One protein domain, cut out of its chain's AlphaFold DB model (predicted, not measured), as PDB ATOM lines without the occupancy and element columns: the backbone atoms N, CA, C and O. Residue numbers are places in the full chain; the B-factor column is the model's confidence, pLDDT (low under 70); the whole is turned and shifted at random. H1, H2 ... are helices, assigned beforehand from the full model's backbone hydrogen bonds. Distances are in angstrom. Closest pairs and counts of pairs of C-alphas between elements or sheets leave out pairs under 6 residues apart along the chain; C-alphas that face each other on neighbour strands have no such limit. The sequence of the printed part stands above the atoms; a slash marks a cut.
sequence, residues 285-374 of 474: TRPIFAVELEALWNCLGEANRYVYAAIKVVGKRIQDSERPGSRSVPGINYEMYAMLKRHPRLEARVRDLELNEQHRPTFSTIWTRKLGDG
ATOM      1  N   THR A 285      88.141   2.673  36.451       91.44
ATOM      2  CA  THR A 285      87.828   1.725  35.370       91.44
ATOM      3  C   THR A 285      86.401   1.925  34.847       91.44
ATOM      4  O   THR A 285      86.145   1.850  33.642       91.44
ATOM      5  N   ARG A 286      85.447   2.226  35.737       92.81
ATOM      6  CA  ARG A 286      84.053   2.488  35.354       92.81
ATOM      7  C   ARG A 286      83.865   3.879  34.725       92.81
ATOM      8  O   ARG A 286      84.714   4.751  34.903       92.81
ATOM      9  N   PRO A 287      82.752   4.117  34.009       93.69
ATOM     10  CA  PRO A 287      82.369   5.460  33.585       93.69
ATOM     11  C   PRO A 287      82.283   6.443  34.748       93.69
ATOM     12  O   PRO A 287      81.695   6.132  35.786       93.69
ATOM     13  N   ILE A 288      82.892   7.612  34.545       95.44
ATOM     14  CA  ILE A 288      82.807   8.763  35.442       95.44
ATOM     15  C   ILE A 288      81.730   9.677  34.871       95.44
ATOM     16  O   ILE A 288      81.824  10.092  33.715       95.44
ATOM     17  N   PHE A 289      80.706   9.962  35.668       95.69
ATOM     18  CA  PHE A 289      79.598  10.818  35.248       95.69
ATOM     19  C   PHE A 289      79.904  12.298  35.499       95.69
ATOM     20  O   PHE A 289      80.757  12.632  36.324       95.69
ATOM     21  N   ALA A 290      79.174  13.187  34.817       96.50
ATOM     22  CA  ALA A 290      79.366  14.638  34.901       96.50
ATOM     23  C   ALA A 290      79.346  15.147  36.352       96.50
ATOM     24  O   ALA A 290      80.270  15.836  36.776       96.50
ATOM     25  N   VAL A 291      78.355  14.706  37.136       96.06
ATOM     26  CA  VAL A 291      78.191  15.066  38.556       96.06
ATOM     27  C   VAL A 291      79.392  14.632  39.402       96.06
ATOM     28  O   VAL A 291      79.800  15.335  40.322       96.06
ATOM     29  N   GLU A 292      79.988  13.476  39.103       95.62
ATOM     30  CA  GLU A 292      81.135  12.972  39.860       95.62
ATOM     31  C   GLU A 292      82.407  13.752  39.543       95.62
ATOM     32  O   GLU A 292      83.160  14.085  40.457       95.62
ATOM     33  N   LEU A 293      82.642  14.053  38.262       96.88
ATOM     34  CA  LEU A 293      83.784  14.860  37.845       96.88
ATOM     35  C   LEU A 293      83.673  16.288  38.395       96.88
ATOM     36  O   LEU A 293      84.653  16.808  38.926       96.88
ATOM     37  N   GLU A 294      82.483  16.881  38.341       96.38
ATOM     38  CA  GLU A 294      82.211  18.203  38.908       96.38
ATOM     39  C   GLU A 294      82.419  18.222  40.429       96.38
ATOM     40  O   GLU A 294      83.077  19.121  40.952       96.38
ATOM     41  N   ALA A 295      81.942  17.201  41.150       94.69
ATOM     42  CA  ALA A 295      82.162  17.088  42.591       94.69
ATOM     43  C   ALA A 295      83.653  16.961  42.943       94.69
ATOM     44  O   ALA A 295      84.120  17.593  43.889       94.69
ATOM     45  N   LEU A 296      84.418  16.168  42.185       95.38
ATOM     46  CA  LEU A 296      85.867  16.071  42.377       95.38
ATOM     47  C   LEU A 296      86.541  17.425  42.122       95.38
ATOM     48  O   LEU A 296      87.333  17.870  42.948       95.38
ATOM     49  N   TRP A 297      86.202  18.090  41.017       95.44
ATOM     50  CA  TRP A 297      86.776  19.379  40.633       95.44
ATOM     51  C   TRP A 297      86.518  20.470  41.682       95.44
ATOM     52  O   TRP A 297      87.464  21.092  42.168       95.44
ATOM     53  N   ASN A 298      85.259  20.648  42.085       93.12
ATOM     54  CA  ASN A 298      84.850  21.720  42.992       93.12
ATOM     55  C   ASN A 298      85.328  21.497  44.431       93.12
ATOM     56  O   ASN A 298      85.727  22.445  45.104       93.12
ATOM     57  N   CYS A 299      85.284  20.254  44.918       91.38
ATOM     58  CA  CYS A 299      85.523  19.975  46.333       91.38
ATOM     59  C   CYS A 299      86.979  19.608  46.645       91.38
ATOM     60  O   CYS A 299      87.471  19.946  47.719       91.38
ATOM     61  N   LEU A 300      87.669  18.893  45.749       91.19
ATOM     62  CA  LEU A 300      89.047  18.446  45.991       91.19
ATOM     63  C   LEU A 300      90.101  19.407  45.433       91.19
ATOM     64  O   LEU A 300      91.253  19.371  45.875       91.19
ATOM     65  N   GLY A 301      89.704  20.245  44.475       89.94
ATOM     66  CA  GLY A 301      90.537  21.268  43.865       89.94
ATOM     67  C   GLY A 301      91.375  20.783  42.682       89.94
ATOM     68  O   GLY A 301      91.658  19.599  42.496       89.94
ATOM     69  N   GLU A 302      91.818  21.754  41.892       91.06
ATOM     70  CA  GLU A 302      92.487  21.559  40.605       91.06
ATOM     71  C   GLU A 302      93.803  20.758  40.694       91.06
ATOM     72  O   GLU A 302      94.104  19.930  39.829       91.06
ATOM     73  N   ALA A 303      94.579  20.972  41.760       89.12
ATOM     74  CA  ALA A 303      95.885  20.342  41.975       89.12
ATOM     75  C   ALA A 303      95.800  18.907  42.537       89.12
ATOM     76  O   ALA A 303      96.815  18.284  42.856       89.12
ATOM     77  N   ASN A 304      94.593  18.374  42.732       92.31
ATOM     78  CA  ASN A 304      94.408  17.097  43.400       92.31
ATOM     79  C   ASN A 304      94.725  15.903  42.482       92.31
ATOM     80  O   ASN A 304      94.286  15.843  41.332       92.31
ATOM     81  N   ARG A 305      95.422  14.889  43.018       92.50
ATOM     82  CA  ARG A 305      95.802  13.680  42.263       92.50
ATOM     83  C   ARG A 305      94.609  12.903  41.697       92.50
ATOM     84  O   ARG A 305      94.720  12.343  40.609       92.50
ATOM     85  N   TYR A 306      93.480  12.870  42.407       94.75
ATOM     86  CA  TYR A 306      92.281  12.170  41.934       94.75
ATOM     87  C   TYR A 306      91.554  12.954  40.848       94.75
ATOM     88  O   TYR A 306      91.003  12.346  39.935       94.75
ATOM     89  N   VAL A 307      91.601  14.288  40.912       95.31
ATOM     90  CA  VAL A 307      91.066  15.168  39.866       95.31
ATOM     91  C   VAL A 307      91.873  14.991  38.584       95.31
ATOM     92  O   VAL A 307      91.295  14.712  37.540       95.31
ATOM     93  N   TYR A 308      93.206  15.020  38.675       95.31
ATOM     94  CA  TYR A 308      94.093  14.707  37.552       95.31
ATOM     95  C   TYR A 308      93.784  13.336  36.919       95.31
ATOM     96  O   TYR A 308      93.661  13.228  35.696       95.31
ATOM     97  N   ALA A 309      93.624  12.290  37.741       94.25
ATOM     98  CA  ALA A 309      93.319  10.943  37.259       94.25
ATOM     99  C   ALA A 309      91.937  10.861  36.587       94.25
ATOM    100  O   ALA A 309      91.815  10.273  35.513       94.25
ATOM    101  N   ALA A 310      90.914  11.486  37.178       95.75
ATOM    102  CA  ALA A 310      89.568  11.529  36.615       95.75
ATOM    103  C   ALA A 310      89.536  12.275  35.273       95.75
ATOM    104  O   ALA A 310      88.983  11.756  34.305       95.75
ATOM    105  N   ILE A 311      90.196  13.436  35.189       96.25
ATOM    106  CA  ILE A 311      90.343  14.213  33.949       96.25
ATOM    107  C   ILE A 311      91.010  13.366  32.868       96.25
ATOM    108  O   ILE A 311      90.513  13.304  31.749       96.25
ATOM    109  N   LYS A 312      92.088  12.648  33.202       95.00
ATOM    110  CA  LYS A 312      92.788  11.775  32.251       95.00
ATOM    111  C   LYS A 312      91.886  10.666  31.701       95.00
ATOM    112  O   LYS A 312      91.933  10.374  30.509       95.00
ATOM    113  N   VAL A 313      91.059  10.052  32.550       94.50
ATOM    114  CA  VAL A 313      90.103   9.011  32.130       94.50
ATOM    115  C   VAL A 313      88.993   9.596  31.256       94.50
ATOM    116  O   VAL A 313      88.662   9.009  30.227       94.50
ATOM    117  N   VAL A 314      88.425  10.741  31.638       96.00
ATOM    118  CA  VAL A 314      87.346  11.391  30.877       96.00
ATOM    119  C   VAL A 314      87.857  11.928  29.541       96.00
ATOM    120  O   VAL A 314      87.222  11.677  28.522       96.00
ATOM    121  N   GLY A 315      89.028  12.566  29.511       95.06
ATOM    122  CA  GLY A 315      89.652  13.074  28.286       95.06
ATOM    123  C   GLY A 315      89.887  11.974  27.252       95.06
ATOM    124  O   GLY A 315      89.475  12.116  26.104       95.06
ATOM    125  N   LYS A 316      90.427  10.819  27.674       93.50
ATOM    126  CA  LYS A 316      90.560   9.638  26.801       93.50
ATOM    127  C   LYS A 316      89.214   9.188  26.221       93.50
ATOM    128  O   LYS A 316      89.109   8.961  25.023       93.50
ATOM    129  N   ARG A 317      88.169   9.103  27.052       93.56
ATOM    130  CA  ARG A 317      86.826   8.677  26.614       93.56
ATOM    131  C   ARG A 317      86.175   9.661  25.649       93.56
ATOM    132  O   ARG A 317      85.490   9.224  24.730       93.56
ATOM    133  N   ILE A 318      86.376  10.963  25.848       94.38
ATOM    134  CA  ILE A 318      85.882  11.989  24.923       94.38
ATOM    135  C   ILE A 318      86.587  11.848  23.576       94.38
ATOM    136  O   ILE A 318      85.907  11.750  22.559       94.38
ATOM    137  N   GLN A 319      87.918  11.719  23.570       92.62
ATOM    138  CA  GLN A 319      88.677  11.470  22.342       92.62
ATOM    139  C   GLN A 319      88.206  10.198  21.629       92.62
ATOM    140  O   GLN A 319      88.018  10.209  20.417       92.62
ATOM    141  N   ASP A 320      87.963   9.112  22.369       91.69
ATOM    142  CA  ASP A 320      87.426   7.875  21.799       91.69
ATOM    143  C   ASP A 320      86.006   8.061  21.241       91.69
ATOM    144  O   ASP A 320      85.681   7.453  20.224       91.69
ATOM    145  N   SER A 321      85.167   8.901  21.855       93.06
ATOM    146  CA  SER A 321      83.804   9.189  21.377       93.06
ATOM    147  C   SER A 321      83.765  10.060  20.118       93.06
ATOM    148  O   SER A 321      82.844   9.933  19.317       93.06
ATOM    149  N   GLU A 322      84.773  10.910  19.922       92.00
ATOM    150  CA  GLU A 322      84.871  11.830  18.780       92.00
ATOM    151  C   GLU A 322      85.580  11.213  17.570       92.00
ATOM    152  O   GLU A 322      85.580  11.792  16.483       92.00
ATOM    153  N   ARG A 323      86.163  10.018  17.723       92.94
ATOM    154  CA  ARG A 323      86.737   9.288  16.591       92.94
ATOM    155  C   ARG A 323      85.642   8.923  15.579       92.94
ATOM    156  O   ARG A 323      84.590   8.409  15.969       92.94
ATOM    157  N   PRO A 324      85.885   9.127  14.273       87.44
ATOM    158  CA  PRO A 324      84.909   8.798  13.242       87.44
ATOM    159  C   PRO A 324      84.569   7.300  13.279       87.44
ATOM    160  O   PRO A 324      85.458   6.451  13.306       87.44
ATOM    161  N   GLY A 325      83.272   6.981  13.306       85.19
ATOM    162  CA  GLY A 325      82.768   5.604  13.406       85.19
ATOM    163  C   GLY A 325      82.708   5.033  14.829       85.19
ATOM    164  O   GLY A 325      82.390   3.852  14.991       85.19
ATOM    165  N   SER A 326      82.995   5.835  15.859       85.31
ATOM    166  CA  SER A 326      82.911   5.387  17.249       85.31
ATOM    167  C   SER A 326      81.467   5.159  17.702       85.31
ATOM    168  O   SER A 326      80.539   5.872  17.315       85.31
ATOM    169  N   ARG A 327      81.272   4.134  18.536       82.94
ATOM    170  CA  ARG A 327      79.988   3.862  19.197       82.94
ATOM    171  C   ARG A 327      79.852   4.771  20.416       82.94
ATOM    172  O   ARG A 327      80.852   5.186  20.993       82.94
ATOM    173  N   SER A 328      78.612   5.025  20.838       85.81
ATOM    174  CA  SER A 328      78.318   5.757  22.078       85.81
ATOM    175  C   SER A 328      79.172   5.231  23.243       85.81
ATOM    176  O   SER A 328      79.114   4.043  23.574       85.81
ATOM    177  N   VAL A 329      79.991   6.111  23.833       90.69
ATOM    178  CA  VAL A 329      80.904   5.775  24.931       90.69
ATOM    179  C   VAL A 329      80.187   6.007  26.265       90.69
ATOM    180  O   VAL A 329      79.766   7.132  26.547       90.69
ATOM    181  N   PRO A 330      80.068   4.990  27.138       88.94
ATOM    182  CA  PRO A 330      79.396   5.148  28.423       88.94
ATOM    183  C   PRO A 330      80.009   6.262  29.287       88.94
ATOM    184  O   PRO A 330      81.230   6.318  29.482       88.94
ATOM    185  N   GLY A 331      79.141   7.109  29.848       87.19
ATOM    186  CA  GLY A 331      79.504   8.259  30.686       87.19
ATOM    187  C   GLY A 331      79.768   9.558  29.917       87.19
ATOM    188  O   GLY A 331      79.822  10.613  30.543       87.19
ATOM    189  N   ILE A 332      79.884   9.507  28.586       94.56
ATOM    190  CA  ILE A 332      80.005  10.694  27.733       94.56
ATOM    191  C   ILE A 332      78.637  10.979  27.107       94.56
ATOM    192  O   ILE A 332      78.248  10.377  26.111       94.56
ATOM    193  N   ASN A 333      77.875  11.864  27.745       93.69
ATOM    194  CA  ASN A 333      76.528  12.264  27.338       93.69
ATOM    195  C   ASN A 333      76.422  13.798  27.221       93.69
ATOM    196  O   ASN A 333      77.383  14.524  27.478       93.69
ATOM    197  N   TYR A 334      75.237  14.301  26.855       95.38
ATOM    198  CA  TYR A 334      74.968  15.742  26.782       95.38
ATOM    199  C   TYR A 334      75.303  16.478  28.091       95.38
ATOM    200  O   TYR A 334      75.851  17.575  28.055       95.38
ATOM    201  N   GLU A 335      75.033  15.863  29.247       96.69
ATOM    202  CA  GLU A 335      75.314  16.458  30.558       96.69
ATOM    203  C   GLU A 335      76.813  16.654  30.797       96.69
ATOM    204  O   GLU A 335      77.206  17.684  31.338       96.69
ATOM    205  N   MET A 336      77.656  15.709  30.362       97.19
ATOM    206  CA  MET A 336      79.113  15.845  30.435       97.19
ATOM    207  C   MET A 336      79.579  17.070  29.646       97.19
ATOM    208  O   MET A 336      80.273  17.920  30.194       97.19
ATOM    209  N   TYR A 337      79.145  17.213  28.391       97.00
ATOM    210  CA  TYR A 337      79.499  18.375  27.570       97.00
ATOM    211  C   TYR A 337      78.947  19.686  28.140       97.00
ATOM    212  O   TYR A 337      79.649  20.697  28.163       97.00
ATOM    213  N   ALA A 338      77.713  19.674  28.649       97.25
ATOM    214  CA  ALA A 338      77.108  20.838  29.285       97.25
ATOM    215  C   ALA A 338      77.874  21.264  30.548       97.25
ATOM    216  O   ALA A 338      78.069  22.458  30.767       97.25
ATOM    217  N   MET A 339      78.329  20.307  31.362       97.75
ATOM    218  CA  MET A 339      79.147  20.564  32.547       97.75
ATOM    219  C   MET A 339      80.521  21.127  32.160       97.75
ATOM    220  O   MET A 339      80.927  22.142  32.723       97.75
ATOM    221  N   LEU A 340      81.196  20.560  31.154       97.19
ATOM    222  CA  LEU A 340      82.487  21.075  30.680       97.19
ATOM    223  C   LEU A 340      82.373  22.527  30.196       97.19
ATOM    224  O   LEU A 340      83.147  23.371  30.633       97.19
ATOM    225  N   LYS A 341      81.330  22.849  29.422       97.12
ATOM    226  CA  LYS A 341      81.071  24.221  28.957       97.12
ATOM    227  C   LYS A 341      80.874  25.225  30.104       97.12
ATOM    228  O   LYS A 341      81.178  26.405  29.946       97.12
ATOM    229  N   ARG A 342      80.353  24.786  31.258       97.19
ATOM    230  CA  ARG A 342      80.211  25.630  32.464       97.19
ATOM    231  C   ARG A 342      81.535  25.845  33.197       97.19
ATOM    232  O   ARG A 342      81.664  26.840  33.904       97.19
ATOM    233  N   HIS A 343      82.507  24.951  33.018       96.75
ATOM    234  CA  HIS A 343      83.811  24.982  33.682       96.75
ATOM    235  C   HIS A 343      84.952  25.037  32.649       96.75
ATOM    236  O   HIS A 343      85.648  24.038  32.460       96.75
ATOM    237  N   PRO A 344      85.228  26.198  32.016       96.25
ATOM    238  CA  PRO A 344      86.178  26.291  30.898       96.25
ATOM    239  C   PRO A 344      87.598  25.803  31.219       96.25
ATOM    240  O   PRO A 344      88.280  25.248  30.363       96.25
ATOM    241  N   ARG A 345      88.056  25.973  32.469       96.50
ATOM    242  CA  ARG A 345      89.369  25.468  32.916       96.50
ATOM    243  C   ARG A 345      89.418  23.940  32.963       96.50
ATOM    244  O   ARG A 345      90.412  23.341  32.561       96.50
ATOM    245  N   LEU A 346      88.338  23.317  33.435       96.56
ATOM    246  CA  LEU A 346      88.197  21.866  33.433       96.56
ATOM    247  C   LEU A 346      88.091  21.350  31.994       96.56
ATOM    248  O   LEU A 346      88.775  20.393  31.651       96.56
ATOM    249  N   GLU A 347      87.294  22.010  31.149       97.19
ATOM    250  CA  GLU A 347      87.186  21.679  29.726       97.19
ATOM    251  C   GLU A 347      88.549  21.703  29.034       97.19
ATOM    252  O   GLU A 347      88.923  20.708  28.417       97.19
ATOM    253  N   ALA A 348      89.324  22.777  29.207       96.06
ATOM    254  CA  ALA A 348      90.662  22.889  28.633       96.06
ATOM    255  C   ALA A 348      91.549  21.698  29.026       96.06
ATOM    256  O   ALA A 348      92.147  21.072  28.159       96.06
ATOM    257  N   ARG A 349      91.570  21.313  30.309       95.75
ATOM    258  CA  ARG A 349      92.361  20.165  30.792       95.75
ATOM    259  C   ARG A 349      91.839  18.805  30.333       95.75
ATOM    260  O   ARG A 349      92.605  17.853  30.241       95.75
ATOM    261  N   VAL A 350      90.536  18.676  30.115       96.25
ATOM    262  CA  VAL A 350      89.931  17.436  29.612       96.25
ATOM    263  C   VAL A 350      90.227  17.261  28.120       96.25
ATOM    264  O   VAL A 350      90.458  16.138  27.673       96.25
ATOM    265  N   ARG A 351      90.231  18.360  27.361       95.50
ATOM    266  CA  ARG A 351      90.496  18.391  25.918       95.50
ATOM    267  C   ARG A 351      91.984  18.276  25.592       95.50
ATOM    268  O   ARG A 351      92.347  17.522  24.691       95.50
ATOM    269  N   ASP A 352      92.822  18.984  26.341       94.50
ATOM    270  CA  ASP A 352      94.272  19.014  26.183       94.50
ATOM    271  C   ASP A 352      94.955  18.142  27.251       94.50
ATOM    272  O   ASP A 352      95.064  18.496  28.430       94.50
ATOM    273  N   LEU A 353      95.432  16.971  26.818       88.81
ATOM    274  CA  LEU A 353      96.136  16.037  27.693       88.81
ATOM    275  C   LEU A 353      97.491  16.582  28.158       88.81
ATOM    276  O   LEU A 353      97.893  16.274  29.278       88.81
ATOM    277  N   GLU A 354      98.179  17.387  27.348       92.25
ATOM    278  CA  GLU A 354      99.476  17.961  27.712       92.25
ATOM    279  C   GLU A 354      99.305  18.996  28.825       92.25
ATOM    280  O   GLU A 354     100.053  18.985  29.808       92.25
ATOM    281  N   LEU A 355      98.249  19.812  28.750       93.75
ATOM    282  CA  LEU A 355      97.871  20.727  29.827       93.75
ATOM    283  C   LEU A 355      97.561  19.980  31.135       93.75
ATOM    284  O   LEU A 355      97.927  20.425  32.229       93.75
ATOM    285  N   ASN A 356      96.907  18.817  31.055       93.75
ATOM    286  CA  ASN A 356      96.655  18.002  32.240       93.75
ATOM    287  C   ASN A 356      97.942  17.392  32.823       93.75
ATOM    288  O   ASN A 356      98.055  17.278  34.044       93.75
ATOM    289  N   GLU A 357      98.925  17.027  31.997       91.81
ATOM    290  CA  GLU A 357     100.218  16.511  32.473       91.81
ATOM    291  C   GLU A 357     101.031  17.571  33.239       91.81
ATOM    292  O   GLU A 357     101.763  17.213  34.160       91.81
ATOM    293  N   GLN A 358     100.837  18.871  32.977       91.62
ATOM    294  CA  GLN A 358     101.425  19.945  33.804       91.62
ATOM    295  C   GLN A 358     100.924  19.914  35.260       91.62
ATOM    296  O   GLN A 358     101.611  20.367  36.173       91.62
ATOM    297  N   HIS A 359      99.744  19.333  35.490       89.69
ATOM    298  CA  HIS A 359      99.126  19.166  36.809       89.69
ATOM    299  C   HIS A 359      99.392  17.787  37.419       89.69
ATOM    300  O   HIS A 359      98.744  17.386  38.394       89.69
ATOM    301  N   ARG A 360     100.314  17.020  36.833       88.44
ATOM    302  CA  ARG A 360     100.642  15.686  37.314       88.44
ATOM    303  C   ARG A 360     101.197  15.765  38.743       88.44
ATOM    304  O   ARG A 360     102.150  16.501  38.996       88.44
ATOM    305  N   PRO A 361     100.664  14.972  39.688       83.94
ATOM    306  CA  PRO A 361     101.175  14.958  41.054       83.94
ATOM    307  C   PRO A 361     102.625  14.451  41.088       83.94
ATOM    308  O   PRO A 361     102.956  13.437  40.472       83.94
ATOM    309  N   THR A 362     103.487  15.132  41.844       71.00
ATOM    310  CA  THR A 362     104.925  14.825  41.959       71.00
ATOM    311  C   THR A 362     105.237  13.629  42.866       71.00
ATOM    312  O   THR A 362     106.322  13.061  42.770       71.00
ATOM    313  N   PHE A 363     104.293  13.174  43.699       58.53
ATOM    314  CA  PHE A 363     104.496  12.048  44.620       58.53
ATOM    315  C   PHE A 363     103.845  10.741  44.146       58.53
ATOM    316  O   PHE A 363     102.691  10.724  43.719       58.53
ATOM    317  N   SER A 364     104.602   9.638  44.265       51.91
ATOM    318  CA  SER A 364     104.182   8.235  44.092       51.91
ATOM    319  C   SER A 364     103.143   8.008  42.976       51.91
ATOM    320  O   SER A 364     102.044   7.497  43.197       51.91
ATOM    321  N   THR A 365     103.510   8.328  41.733       52.59
ATOM    322  CA  THR A 365     102.669   8.081  40.541       52.59
ATOM    323  C   THR A 365     102.576   6.601  40.141       52.59
ATOM    324  O   THR A 365     101.980   6.282  39.110       52.59
ATOM    325  N   ILE A 366     103.130   5.685  40.947       57.25
ATOM    326  CA  ILE A 366     103.180   4.241  40.666       57.25
ATOM    327  C   ILE A 366     101.773   3.685  40.403       57.25
ATOM    328  O   ILE A 366     101.592   2.889  39.486       57.25
ATOM    329  N   TRP A 367     100.754   4.157  41.128       57.47
ATOM    330  CA  TRP A 367      99.380   3.692  40.933       57.47
ATOM    331  C   TRP A 367      98.704   4.300  39.692       57.47
ATOM    332  O   TRP A 367      97.966   3.602  39.003       57.47
ATOM    333  N   THR A 368      98.997   5.561  39.340       56.03
ATOM    334  CA  THR A 368      98.425   6.195  38.134       56.03
ATOM    335  C   THR A 368      98.934   5.588  36.827       56.03
ATOM    336  O   THR A 368      98.235   5.669  35.818       56.03
ATOM    337  N   ARG A 369     100.116   4.949  36.821       58.28
ATOM    338  CA  ARG A 369     100.648   4.270  35.622       58.28
ATOM    339  C   ARG A 369      99.713   3.158  35.137       58.28
ATOM    340  O   ARG A 369      99.485   3.040  33.939       58.28
ATOM    341  N   LYS A 370      99.053   2.453  36.064       55.88
ATOM    342  CA  LYS A 370      98.098   1.371  35.759       55.88
ATOM    343  C   LYS A 370      96.787   1.839  35.106       55.88
ATOM    344  O   LYS A 370      96.036   1.013  34.611       55.88
ATOM    345  N   LEU A 371      96.501   3.145  35.093       55.12
ATOM    346  CA  LEU A 371      95.341   3.733  34.398       55.12
ATOM    347  C   LEU A 371      95.675   4.150  32.951       55.12
ATOM    348  O   LEU A 371      94.794   4.483  32.155       55.12
ATOM    349  N   GLY A 372      96.971   4.223  32.632       47.34
ATOM    350  CA  GLY A 372      97.501   4.743  31.376       47.34
ATOM    351  C   GLY A 372      97.675   3.677  30.304       47.34
ATOM    352  O   GLY A 372      97.269   3.916  29.164       47.34
ATOM    353  N   ASP A 373      98.216   2.527  30.702       50.88
ATOM    354  CA  ASP A 373      98.666   1.469  29.807       50.88
ATOM    355  C   ASP A 373      97.672   0.307  29.807       50.88
ATOM    356  O   ASP A 373      97.718  -0.591  30.639       50.88
ATOM    357  N   GLY A 374      96.765   0.307  28.831       46.78
ATOM    358  CA  GLY A 374      95.905  -0.837  28.516       46.78
ATOM    359  C   GLY A 374      96.658  -2.006  27.866       46.78
ATOM    360  O   GLY A 374      96.071  -2.730  27.068       46.78
TER     361      GLY A 374
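What this domain is: This is residues 285 to 374 of the 474 residues of an uncharacterized protein of Setosphaeria turcica (strain 28A) (UniProt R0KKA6). One long helix, H2, runs through the middle. H1 folds back along the first part of H2 as a helical hairpin, H4 crosses H2 steeply, H3 packs on H1, and short H5 packs on H2 beside the end of H4. Tiny H6 lies near H2, away from H1 and H4, while residues 322 to 327, of which 322 belongs to H2, stick out beyond the far end of H2. The printed part has 90 residues with six named helices, H1 to H6 in order, and no named strand, and its class is all helix. It is compact, with a radius of gyration of the C-alphas of 12.6 A, and spans 37 by 30 by 22 A.

How they stand to each other: Start at H1, residues 290 to 300, and go on to H2, residues 305 to 322. This hairpin has a shallow tilt of 26 degrees, opposite ways; its closest C-alphas, Leu 296 and Val 307, are 5.8 A apart, and H2 touches H1 with residues 306 to 311 alone. Next comes H3, residues 334 to 342, which is apart from H2 but touches H1, the same way at a tilt of 34 degrees, only just shallow; look at Ala 290 and Met 336, whose C-alphas are closest at 4.6 A. H4, residues 344 to 351, touches H3 only at the corner, and only just, with 3 pairs of C-alphas within 8 A, the closest being Leu 340 and Glu 347 at 4.8 A. H4 touches H2 along residues 311 to 319 of H2 alone, at a steep tilt of 64 degrees, the same way; the closest C-alphas, Gly 315 and Val 350, are 4.6 A apart. H5, residues 353 to 357, touches H2, with the C-alphas of Tyr 308 and Asn 356 closest at 6.8 A. H6, residues 366 to 369, is close to H2 but not clearly touching, its closest C-alphas being Ala 309 and Thr 368, 7.0 A apart. In H1 to H5 every O i to N i+4 pair is within hydrogen-bond range; H6 is too short for such a pair.

Where its parts are: Find C-alpha 290 at (79.366, 14.638, 34.901); from there H1 runs 15.2 A to Leu 300. H2 begins at C-alpha 305, (95.802, 13.680, 42.263), and runs 26.0 A. H3 measures 12.6 A, H4 10.3 A, H5 6.3 A and H6 5.6 A, ending at C-alpha 369, (100.648, 4.270, 35.622).

The domain as a whole: The C-alphas of Gly 325 and Phe 363 are the two farthest apart, 38.6 A. The printed part has no cut, and the link from H2 to H3, 11 residues, is long. Residues 363 to 374 have a pLDDT under 70.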